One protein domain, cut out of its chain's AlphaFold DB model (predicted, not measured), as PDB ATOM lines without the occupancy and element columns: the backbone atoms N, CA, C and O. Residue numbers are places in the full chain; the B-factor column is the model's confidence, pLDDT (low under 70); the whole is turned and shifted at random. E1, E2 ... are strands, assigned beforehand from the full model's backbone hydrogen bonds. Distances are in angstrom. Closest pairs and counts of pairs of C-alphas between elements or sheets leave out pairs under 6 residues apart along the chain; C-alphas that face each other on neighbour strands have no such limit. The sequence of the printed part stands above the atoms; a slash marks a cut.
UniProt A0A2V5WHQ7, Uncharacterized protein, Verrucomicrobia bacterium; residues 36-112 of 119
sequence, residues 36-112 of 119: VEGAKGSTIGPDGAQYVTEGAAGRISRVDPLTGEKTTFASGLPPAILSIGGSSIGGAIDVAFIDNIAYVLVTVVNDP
ATOM      1  N   VAL A  36     147.003 137.392 192.523       85.38
ATOM      2  CA  VAL A  36     146.783 138.651 191.816       85.38
ATOM      3  C   VAL A  36     146.871 138.409 190.312       85.38
ATOM      4  O   VAL A  36     147.600 137.538 189.836       85.38
ATOM      5  N   GLU A  37     146.098 139.199 189.573       73.81
ATOM      6  CA  GLU A  37     146.075 139.199 188.117       73.81
ATOM      7  C   GLU A  37     147.497 139.284 187.539       73.81
ATOM      8  O   GLU A  37     148.346 140.042 188.012       73.81
ATOM      9  N   GLY A  38     147.783 138.470 186.524       75.69
ATOM     10  CA  GLY A  38     149.136 138.374 185.982       75.69
ATOM     11  C   GLY A  38     150.068 137.429 186.726       75.69
ATOM     12  O   GLY A  38     151.281 137.545 186.552       75.69
ATOM     13  N   ALA A  39     149.534 136.500 187.520       87.06
ATOM     14  CA  ALA A  39     150.286 135.306 187.864       87.06
ATOM     15  C   ALA A  39     150.548 134.470 186.604       87.06
ATOM     16  O   ALA A  39     149.617 134.212 185.837       87.06
ATOM     17  N   LYS A  40     151.813 134.119 186.343       88.50
ATOM     18  CA  LYS A  40     152.219 133.485 185.074       88.50
ATOM     19  C   LYS A  40     153.092 132.256 185.295       88.50
ATOM     20  O   LYS A  40     152.667 131.149 184.990       88.50
ATOM     21  N   GLY A  41     154.303 132.464 185.797       94.69
ATOM     22  CA  GLY A  41     155.284 131.414 186.032       94.69
ATOM     23  C   GLY A  41     155.207 130.876 187.452       94.69
ATOM     24  O   GLY A  41     154.856 131.589 188.398       94.69
ATOM     25  N   SER A  42     155.541 129.598 187.599       97.12
ATOM     26  CA  SER A  42     155.670 128.975 188.907       97.12
ATOM     27  C   SER A  42     156.673 127.836 188.884       97.12
ATOM     28  O   SER A  42     156.884 127.214 187.846       97.12
ATOM     29  N   THR A  43     157.241 127.532 190.045       98.12
ATOM     30  CA  THR A  43     158.152 126.402 190.228       98.12
ATOM     31  C   THR A  43     157.997 125.800 191.621       98.12
ATOM     32  O   THR A  43     157.467 126.451 192.526       98.12
ATOM     33  N   ILE A  44     158.467 124.569 191.805       98.25
ATOM     34  CA  ILE A  44     158.619 123.975 193.134       98.25
ATOM     35  C   ILE A  44     159.996 124.370 193.667       98.25
ATOM     36  O   ILE A  44     161.011 124.139 193.009       98.25
ATOM     37  N   GLY A  45     160.029 125.007 194.835       98.00
ATOM     38  CA  GLY A  45     161.276 125.412 195.475       98.00
ATOM     39  C   GLY A  45     161.975 124.258 196.202       98.00
ATOM     40  O   GLY A  45     161.412 123.173 196.358       98.00
ATOM     41  N   PRO A  46     163.202 124.486 196.700       97.88
ATOM     42  CA  PRO A  46     163.994 123.472 197.402       97.88
ATOM     43  C   PRO A  46     163.363 123.003 198.725       97.88
ATOM     44  O   PRO A  46     163.750 121.967 199.255       97.88
ATOM     45  N   ASP A  47     162.396 123.751 199.261       97.44
ATOM     46  CA  ASP A  47     161.624 123.404 200.456       97.44
ATOM     47  C   ASP A  47     160.308 122.663 200.138       97.44
ATOM     48  O   ASP A  47     159.518 122.393 201.041       97.44
ATOM     49  N   GLY A  48     160.061 122.349 198.863       97.88
ATOM     50  CA  GLY A  48     158.865 121.653 198.392       97.88
ATOM     51  C   GLY A  48     157.623 122.532 198.235       97.88
ATOM     52  O   GLY A  48     156.591 122.024 197.802       97.88
ATOM     53  N   ALA A  49     157.686 123.830 198.543       98.50
ATOM     54  CA  ALA A  49     156.559 124.733 198.327       98.50
ATOM     55  C   ALA A  49     156.442 125.172 196.860       98.50
ATOM     56  O   ALA A  49     157.434 125.206 196.129       98.50
ATOM     57  N   GLN A  50     155.236 125.554 196.428       98.06
ATOM     58  CA  GLN A  50     155.038 126.152 195.108       98.06
ATOM     59  C   GLN A  50     155.251 127.664 195.172       98.06
ATOM     60  O   GLN A  50     154.606 128.371 195.944       98.06
ATOM     61  N   TYR A  51     156.142 128.173 194.332       98.44
ATOM     62  CA  TYR A  51     156.449 129.591 194.208       98.44
ATOM     63  C   TYR A  51     155.838 130.120 192.926       98.44
ATOM     64  O   TYR A  51     156.060 129.546 191.865       98.44
ATOM     65  N   VAL A  52     155.074 131.203 193.017       98.06
ATOM     66  CA  VAL A  52     154.322 131.771 191.895       98.06
ATOM     67  C   VAL A  52     154.692 133.238 191.735       98.06
ATOM     68  O   VAL A  52     154.662 133.997 192.708       98.06
ATOM     69  N   THR A  53     155.031 133.653 190.517       97.00
ATOM     70  CA  THR A  53     155.206 135.073 190.202       97.00
ATOM     71  C   THR A  53     153.849 135.761 190.177       97.00
ATOM     72  O   THR A  53     152.910 135.244 189.589       97.00
ATOM     73  N   GLU A  54     153.721 136.933 190.794       95.25
ATOM     74  CA  GLU A  54     152.535 137.791 190.691       95.25
ATOM     75  C   GLU A  54     152.965 139.135 190.099       95.25
ATOM     76  O   GLU A  54     153.196 140.112 190.816       95.25
ATOM     77  N   GLY A  55     153.117 139.163 188.770       92.75
ATOM     78  CA  GLY A  55     153.761 140.261 188.047       92.75
ATOM     79  C   GLY A  55     153.105 141.623 188.265       92.75
ATOM     80  O   GLY A  55     153.809 142.607 188.474       92.75
ATOM     81  N   ALA A  56     151.768 141.703 188.312       91.62
ATOM     82  CA  ALA A  56     151.084 142.976 188.577       91.62
ATOM     83  C   ALA A  56     151.305 143.491 190.009       91.62
ATOM     84  O   ALA A  56     151.283 144.695 190.238       91.62
ATOM     85  N   ALA A  57     151.544 142.593 190.969       93.25
ATOM     86  CA  ALA A  57     151.822 142.951 192.356       93.25
ATOM     87  C   ALA A  57     153.320 143.142 192.651       93.25
ATOM     88  O   ALA A  57     153.660 143.532 193.768       93.25
ATOM     89  N   GLY A  58     154.213 142.837 191.701       94.62
ATOM     90  CA  GLY A  58     155.659 142.946 191.906       94.62
ATOM     91  C   GLY A  58     156.167 142.048 193.042       94.62
ATOM     92  O   GLY A  58     156.967 142.483 193.876       94.62
ATOM     93  N   ARG A  59     155.675 140.804 193.126       96.56
ATOM     94  CA  ARG A  59     156.035 139.872 194.208       96.56
ATOM     95  C   ARG A  59     156.086 138.410 193.765       96.56
ATOM     96  O   ARG A  59     155.579 138.056 192.702       96.56
ATOM     97  N   ILE A  60     156.660 137.573 194.627       98.00
ATOM     98  CA  ILE A  60     156.577 136.111 194.582       98.00
ATOM     99  C   ILE A  60     155.722 135.642 195.759       98.00
ATOM    100  O   ILE A  60     156.017 135.972 196.912       98.00
ATOM    101  N   SER A  61     154.695 134.848 195.477       98.25
ATOM    102  CA  SER A  61     153.949 134.109 196.497       98.25
ATOM    103  C   SER A  61     154.549 132.725 196.701       98.25
ATOM    104  O   SER A  61     154.894 132.061 195.730       98.25
ATOM    105  N   ARG A  62     154.626 132.274 197.954       98.38
ATOM    106  CA  ARG A  62     154.901 130.886 198.338       98.38
ATOM    107  C   ARG A  62     153.599 130.242 198.793       98.38
ATOM    108  O   ARG A  62     152.886 130.817 199.615       98.38
ATOM    109  N   VAL A  63     153.313 129.060 198.273       98.56
ATOM    110  CA  VAL A  63     152.092 128.295 198.520       98.56
ATOM    111  C   VAL A  63     152.471 126.935 199.083       98.56
ATOM    112  O   VAL A  63     153.269 126.211 198.486       98.56
ATOM    113  N   ASP A  64     151.904 126.593 200.232       98.12
ATOM    114  CA  ASP A  64     152.003 125.249 200.789       98.12
ATOM    115  C   ASP A  64     151.165 124.278 199.930       98.12
ATOM    116  O   ASP A  64     149.955 124.486 199.795       98.12
ATOM    117  N   PRO A  65     151.766 123.232 199.330       96.81
ATOM    118  CA  PRO A  65     151.060 122.306 198.448       96.81
ATOM    119  C   PRO A  65     150.043 121.409 199.173       96.81
ATOM    120  O   PRO A  65     149.176 120.832 198.523       96.81
ATOM    121  N   LEU A  66     150.140 121.262 200.499       96.19
ATOM    122  CA  LEU A  66     149.249 120.422 201.302       96.19
ATOM    123  C   LEU A  66     147.998 121.178 201.744       96.19
ATOM    124  O   LEU A  66     146.913 120.602 201.799       96.19
ATOM    125  N   THR A  67     148.149 122.457 202.091       96.50
ATOM    126  CA  THR A  67     147.067 123.260 202.679       96.50
ATOM    127  C   THR A  67     146.519 124.327 201.733       96.50
ATOM    128  O   THR A  67     145.420 124.834 201.955       96.50
ATOM    129  N   GLY A  68     147.275 124.695 200.694       96.88
ATOM    130  CA  GLY A  68     146.992 125.855 199.850       96.88
ATOM    131  C   GLY A  68     147.266 127.197 200.540       96.88
ATOM    132  O   GLY A  68     146.923 128.247 199.986       96.88
ATOM    133  N   GLU A  69     147.864 127.199 201.741       97.38
ATOM    134  CA  GLU A  69     148.202 128.426 202.463       97.38
ATOM    135  C   GLU A  69     149.214 129.252 201.668       97.38
ATOM    136  O   GLU A  69     150.242 128.749 201.212       97.38
ATOM    137  N   LYS A  70     148.927 130.547 201.520       96.88
ATOM    138  CA  LYS A  70     149.728 131.476 200.728       96.88
ATOM    139  C   LYS A  70     150.390 132.522 201.611       96.88
ATOM    140  O   LYS A  70     149.723 133.224 202.367       96.88
ATOM    141  N   THR A  71     151.687 132.709 201.412       97.94
ATOM    142  CA  THR A  71     152.500 133.748 202.051       97.94
ATOM    143  C   THR A  71     153.297 134.518 200.999       97.94
ATOM    144  O   THR A  71     153.535 134.025 199.897       97.94
ATOM    145  N   THR A  72     153.703 135.753 201.303       97.88
ATOM    146  CA  THR A  72     154.622 136.490 200.419       97.88
ATOM    147  C   THR A  72     156.045 136.026 200.690       97.88
ATOM    148  O   THR A  72     156.519 136.143 201.816       97.88
ATOM    149  N   PHE A  73     156.724 135.522 199.662       98.19
ATOM    150  CA  PHE A  73     158.125 135.117 199.756       98.19
ATOM    151  C   PHE A  73     159.078 136.288 199.518       98.19
ATOM    152  O   PHE A  73     160.025 136.488 200.271       98.19
ATOM    153  N   ALA A  74     158.810 137.075 198.480       98.12
ATOM    154  CA  ALA A  74     159.594 138.249 198.124       98.12
ATOM    155  C   ALA A  74     158.679 139.321 197.535       98.12
ATOM    156  O   ALA A  74     157.706 138.995 196.858       98.12
ATOM    157  N   SER A  75     158.993 140.592 197.765       96.94
ATOM    158  CA  SER A  75     158.253 141.747 197.249       96.94
ATOM    159  C   SER A  75     159.215 142.831 196.760       96.94
ATOM    160  O   SER A  75     160.429 142.712 196.926       96.94
ATOM    161  N   GLY A  76     158.680 143.880 196.129       95.25
ATOM    162  CA  GLY A  76     159.489 144.973 195.582       95.25
ATOM    163  C   GLY A  76     160.128 144.648 194.230       95.25
ATOM    164  O   GLY A  76     161.057 145.332 193.808       95.25
ATOM    165  N   LEU A  77     159.635 143.614 193.543       94.25
ATOM    166  CA  LEU A  77     160.008 143.344 192.160       94.25
ATOM    167  C   LEU A  77     159.343 144.379 191.241       94.25
ATOM    168  O   LEU A  77     158.276 144.895 191.586       94.25
ATOM    169  N   PRO A  78     159.918 144.658 190.058       92.75
ATOM    170  CA  PRO A  78     159.271 145.504 189.065       92.75
ATOM    171  C   PRO A  78     157.831 145.033 188.801       92.75
ATOM    172  O   PRO A  78     157.633 143.855 188.476       92.75
ATOM    173  N   PRO A  79     156.822 145.903 188.968       90.81
ATOM    174  CA  PRO A  79     155.450 145.554 188.647       90.81
ATOM    175  C   PRO A  79     155.240 145.567 187.129       90.81
ATOM    176  O   PRO A  79     155.944 146.257 186.390       90.81
ATOM    177  N   ALA A  80     154.250 144.816 186.660       89.62
ATOM    178  CA  ALA A  80     153.772 144.932 185.288       89.62
ATOM    179  C   ALA A  80     153.223 146.344 185.030       89.62
ATOM    180  O   ALA A  80     152.501 146.892 185.862       89.62
ATOM    181  N   ILE A  81     153.551 146.921 183.874       85.62
ATOM    182  CA  ILE A  81     153.252 148.332 183.570       85.62
ATOM    183  C   ILE A  81     152.143 148.525 182.533       85.62
ATOM    184  O   ILE A  81     151.621 149.625 182.389       85.62
ATOM    185  N   LEU A  82     151.755 147.470 181.818       81.75
ATOM    186  CA  LEU A  82     150.681 147.524 180.829       81.75
ATOM    187  C   LEU A  82     149.627 146.475 181.164       81.75
ATOM    188  O   LEU A  82     149.971 145.335 181.464       81.75
ATOM    189  N   SER A  83     148.350 146.845 181.073       82.38
ATOM    190  CA  SER A  83     147.225 145.908 181.131       82.38
ATOM    191  C   SER A  83     146.443 145.989 179.828       82.38
ATOM    192  O   SER A  83     145.922 147.046 179.471       82.38
ATOM    193  N   ILE A  84     146.392 144.874 179.099       78.81
ATOM    194  CA  ILE A  84     145.643 144.746 177.848       78.81
ATOM    195  C   ILE A  84     144.660 143.586 177.976       78.81
ATOM    196  O   ILE A  84     145.051 142.453 178.242       78.81
ATOM    197  N   GLY A  85     143.363 143.874 177.838       78.25
ATOM    198  CA  GLY A  85     142.312 142.849 177.883       78.25
ATOM    199  C   GLY A  85     142.275 142.009 179.169       78.25
ATOM    200  O   GLY A  85     141.894 140.846 179.098       78.25
ATOM    201  N   GLY A  86     142.697 142.556 180.318       73.81
ATOM    202  CA  GLY A  86     142.781 141.806 181.582       73.81
ATOM    203  C   GLY A  86     144.005 140.887 181.691       73.81
ATOM    204  O   GLY A  86     143.993 139.893 182.415       73.81
ATOM    205  N   SER A  87     145.060 141.157 180.916       77.62
ATOM    206  CA  SER A  87     146.365 140.526 181.093       77.62
ATOM    207  C   SER A  87     147.427 141.591 181.308       77.62
ATOM    208  O   SER A  87     147.603 142.494 180.485       77.62
ATOM    209  N   SER A  88     148.159 141.466 182.412       84.31
ATOM    210  CA  SER A  88     149.295 142.331 182.689       84.31
ATOM    211  C   SER A  88     150.527 141.884 181.896       84.31
ATOM    212  O   SER A  88     150.808 140.687 181.759       84.31
ATOM    213  N   ILE A  89     151.252 142.852 181.345       84.25
ATOM    214  CA  ILE A  89     152.460 142.667 180.544       84.25
ATOM    215  C   ILE A  89     153.607 143.395 181.243       84.25
ATOM    216  O   ILE A  89     153.485 144.563 181.625       84.25
ATOM    217  N   GLY A  90     154.727 142.694 181.397       88.31
ATOM    218  CA  GLY A  90     155.873 143.177 182.155       88.31
ATOM    219  C   GLY A  90     155.933 142.638 183.581       88.31
ATOM    220  O   GLY A  90     155.128 141.798 183.984       88.31
ATOM    221  N   GLY A  91     156.903 143.142 184.335       92.06
ATOM    222  CA  GLY A  91     157.181 142.739 185.707       92.06
ATOM    223  C   GLY A  91     157.746 141.326 185.820       92.06
ATOM    224  O   GLY A  91     158.329 140.799 184.869       92.06
ATOM    225  N   ALA A  92     157.597 140.722 186.999       93.88
ATOM    226  CA  ALA A  92     157.992 139.337 187.252       93.88
ATOM    227  C   ALA A  92     157.123 138.354 186.458       93.88
ATOM    228  O   ALA A  92     155.901 138.342 186.607       93.88
ATOM    229  N   ILE A  93     157.761 137.519 185.635       94.12
ATOM    230  CA  ILE A  93     157.066 136.559 184.771       94.12
ATOM    231  C   ILE A  93     157.338 135.117 185.159       94.12
ATOM    232  O   ILE A  93     156.401 134.328 185.150       94.12
ATOM    233  N   ASP A  94     158.561 134.786 185.561       96.56
ATOM    234  CA  ASP A  94     158.927 133.430 185.956       96.56
ATOM    235  C   ASP A  94     159.942 133.427 187.100       96.56
ATOM    236  O   ASP A  94     160.628 134.425 187.340       96.56
ATOM    237  N   VAL A  95     160.007 132.319 187.830       98.12
ATOM    238  CA  VAL A  95     160.924 132.121 188.951       98.12
ATOM    239  C   VAL A  95     161.548 130.736 188.863       98.12
ATOM    240  O   VAL A  95     160.862 129.741 188.649       98.12
ATOM    241  N   ALA A  96     162.858 130.672 189.065       98.25
ATOM    242  CA  ALA A  96     163.619 129.435 189.117       98.25
ATOM    243  C   ALA A  96     164.490 129.411 190.370       98.25
ATOM    244  O   ALA A  96     164.950 130.451 190.841       98.25
ATOM    245  N   PHE A  97     164.751 128.216 190.888       98.44
ATOM    246  CA  PHE A  97     165.727 128.017 191.951       98.44
ATOM    247  C   PHE A  97     166.983 127.376 191.380       98.44
ATOM    248  O   PHE A  97     166.911 126.398 190.637       98.44
ATOM    249  N   ILE A  98     168.132 127.936 191.742       97.19
ATOM    250  CA  ILE A  98     169.439 127.306 191.567       97.19
ATOM    251  C   ILE A  98     170.041 127.247 192.967       97.19
ATOM    252  O   ILE A  98     170.174 128.280 193.631       97.19
ATOM    253  N   ASP A  99     170.318 126.032 193.436       94.56
ATOM    254  CA  ASP A  99     170.568 125.746 194.849       94.56
ATOM    255  C   ASP A  99     169.440 126.329 195.732       94.56
ATOM    256  O   ASP A  99     168.255 126.133 195.460       94.56
ATOM    257  N   ASN A 100     169.784 127.081 196.779       95.81
ATOM    258  CA  ASN A 100     168.828 127.752 197.664       95.81
ATOM    259  C   ASN A 100     168.531 129.212 197.272       95.81
ATOM    260  O   ASN A 100     168.006 129.968 198.090       95.81
ATOM    261  N   ILE A 101     168.860 129.624 196.044       97.44
ATOM    262  CA  ILE A 101     168.689 131.006 195.580       97.44
ATOM    263  C   ILE A 101     167.572 131.070 194.539       97.44
ATOM    264  O   ILE A 101     167.612 130.380 193.520       97.44
ATOM    265  N   ALA A 102     166.590 131.940 194.785       97.94
ATOM    266  CA  ALA A 102     165.541 132.251 193.823       97.94
ATOM    267  C   ALA A 102     166.028 133.296 192.808       97.94
ATOM    268  O   ALA A 102     166.419 134.404 193.181       97.94
ATOM    269  N   TYR A 103     165.940 132.962 191.526       98.25
ATOM    270  CA  TYR A 103     166.156 133.860 190.400       98.25
ATOM    271  C   TYR A 103     164.808 134.186 189.769       98.25
ATOM    272  O   TYR A 103     164.040 133.285 189.435       98.25
ATOM    273  N   VAL A 104     164.516 135.474 189.600       97.69
ATOM    274  CA  VAL A 104     163.263 135.932 188.993       97.69
ATOM    275  C   VAL A 104     163.556 136.507 187.620       97.69
ATOM    276  O   VAL A 104     164.346 137.441 187.482       97.69
ATOM    277  N   LEU A 105     162.886 135.969 186.607       96.12
ATOM    278  CA  LEU A 105     162.870 136.552 185.280       96.12
ATOM    279  C   LEU A 105     161.843 137.686 185.246       96.12
ATOM    280  O   LEU A 105     160.667 137.496 185.571       96.12
ATOM    281  N   VAL A 106     162.295 138.865 184.830       93.25
ATOM    282  CA  VAL A 106     161.470 140.067 184.690       93.25
ATOM    283  C   VAL A 106     161.499 140.568 183.249       93.25
ATOM    284  O   VAL A 106     162.499 140.405 182.551       93.25
ATOM    285  N   THR A 107     160.415 141.188 182.793       90.50
ATOM    286  CA  THR A 107     160.333 141.789 181.454       90.50
ATOM    287  C   THR A 107     159.659 143.153 181.498       90.50
ATOM    288  O   THR A 107     158.957 143.462 182.456       90.50
ATOM    289  N   VAL A 108     159.886 143.981 180.475       87.69
ATOM    290  CA  VAL A 108     159.298 145.328 180.330       87.69
ATOM    291  C   VAL A 108     159.376 146.140 181.637       87.69
ATOM    292  O   VAL A 108     158.384 146.639 182.154       87.69
ATOM    293  N   VAL A 109     160.577 146.208 182.214       76.44
ATOM    294  CA  VAL A 109     160.838 146.869 183.507       76.44
ATOM    295  C   VAL A 109     161.113 148.374 183.377       76.44
ATOM    296  O   VAL A 109     161.312 149.063 184.372       76.44
ATOM    297  N   ASN A 110     161.060 148.886 182.146       71.62
ATOM    298  CA  ASN A 110     161.151 150.296 181.789       71.62
ATOM    299  C   ASN A 110     159.894 150.648 180.995       71.62
ATOM    300  O   ASN A 110     159.470 149.835 180.176       71.62
ATOM    301  N   ASP A 111     159.339 151.843 181.192       64.19
ATOM    302  CA  ASP A 111     158.231 152.344 180.376       64.19
ATOM    303  C   ASP A 111     158.744 152.731 178.973       64.19
ATOM    304  O   ASP A 111     159.477 153.718 178.844       64.19
ATOM    305  N   PRO A 112     158.414 151.974 177.908       60.22
ATOM    306  CA  PRO A 112     158.798 152.341 176.552       60.22
ATOM    307  C   PRO A 112     157.819 153.344 175.921       60.22
ATOM    308  O   PRO A 112     158.115 153.883 174.859       60.22
TER     309      PRO A 112
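What this domain is: This is residues 36 to 112 of the 119 residues of an uncharacterized protein of Verrucomicrobia bacterium (UniProt A0A2V5WHQ7). A strongly twisted sheet of four antiparallel strands, E1 to E4, and a long hairpin of two strands, E7 and E8, make a sandwich that is only partly face to face, with E7 next to E1 and E2 and E8 farther out. A small hairpin, E5 and E6, lies toward one end of the long axis, and E6 runs on into E7. The printed part has 77 residues with no named helix and eight named strands, E1 to E8 in that order along the chain, and its class is all strand. The largest sheet has the order E1, E2, E3, E4, and the two hairpins E5 and E6, E7 and E8 are antiparallel sheets of two strands each. The whole is compact, with a radius of gyration of the C-alphas of 12.3 A, and elongated, with spans of 38 by 25 by 16 A.

How they stand to each other: The largest sheet holds E1, residues 39 to 44, E2, residues 50 to 54, E3, residues 59 to 63, and E4, residues 70 to 75. It is a meander, each strand the antiparallel neighbour of the one before, and each two strands that follow each other in it form a hairpin. E1 and E4 are its edge strands. From edge to edge the strands' lines turn by 77 degrees. Between E1 and E2, N 51 and O 43 are within hydrogen-bond range at 2.8 A. Between E2 and E3, N 63 and O 50 are within range at 2.8 A, and N 52 and O 61 at 2.9 A. Between E3 and E4, N 60 and O 74 are within range at 2.8 A. The other sheet of the sandwich, two sheets face to face, is the hairpin of E7, residues 91 to 98, and E8, residues 101 to 107. The parts that face each other are 8.3 A centre to centre, and the strands of one sheet stand at 37 degrees to those of the other. E1 and E7 have 12 pairs of C-alphas within 8 A, the closest being those of Gly 41 and Asp 94, 4.2 A apart. E2 and E7 have 9 such pairs, the closest being those of Thr 53 and Asp 94 at 5.9 A. E7 bends by 55 degrees at residue 94. E8 is apart from E1, E3 and E4, and only just apart from E2, with the closest C-alphas 8.2 A from each other. Within the hairpin, N 103 and O 96 are within hydrogen-bond range at 2.8 A, and N 91 and O 107 also at 2.8 A. The small hairpin is E5, residues 82 to 84, and E6, residues 87 to 89, with N 89 and O 82 within range at 2.8 A. E6 and E7 meet only through their link, and E6 runs on into E7 across one residue at 73 degrees. E4 and E5 are apart.

Where its parts are: E1 begins at C-alpha 39, (150.286, 135.306, 187.864), and is 15.0 A long from first to last C-alpha. E2 measures 12.7 A, E3 13.0 A and E4 13.8 A, and E4 ends at C-alpha 75, (158.253, 141.747, 197.249). E5 and E6 are 6.5 A each. E7, the longest strand with 8 residues, measures 20.6 A. E8 measures 19.6 A and ends at C-alpha 107, (160.333, 141.789, 181.454).

The domain as a whole: The two C-alphas farthest apart are those of Leu 66 and Pro 112, at 41.5 A. The printed part has no cut. No link is long; those from E3 to E4 and from E4 to E5 are short, with 6 residues each, and the other five are tight. The mean pLDDT of the printed part is 91.9, and residues 111 to 112 are under 70.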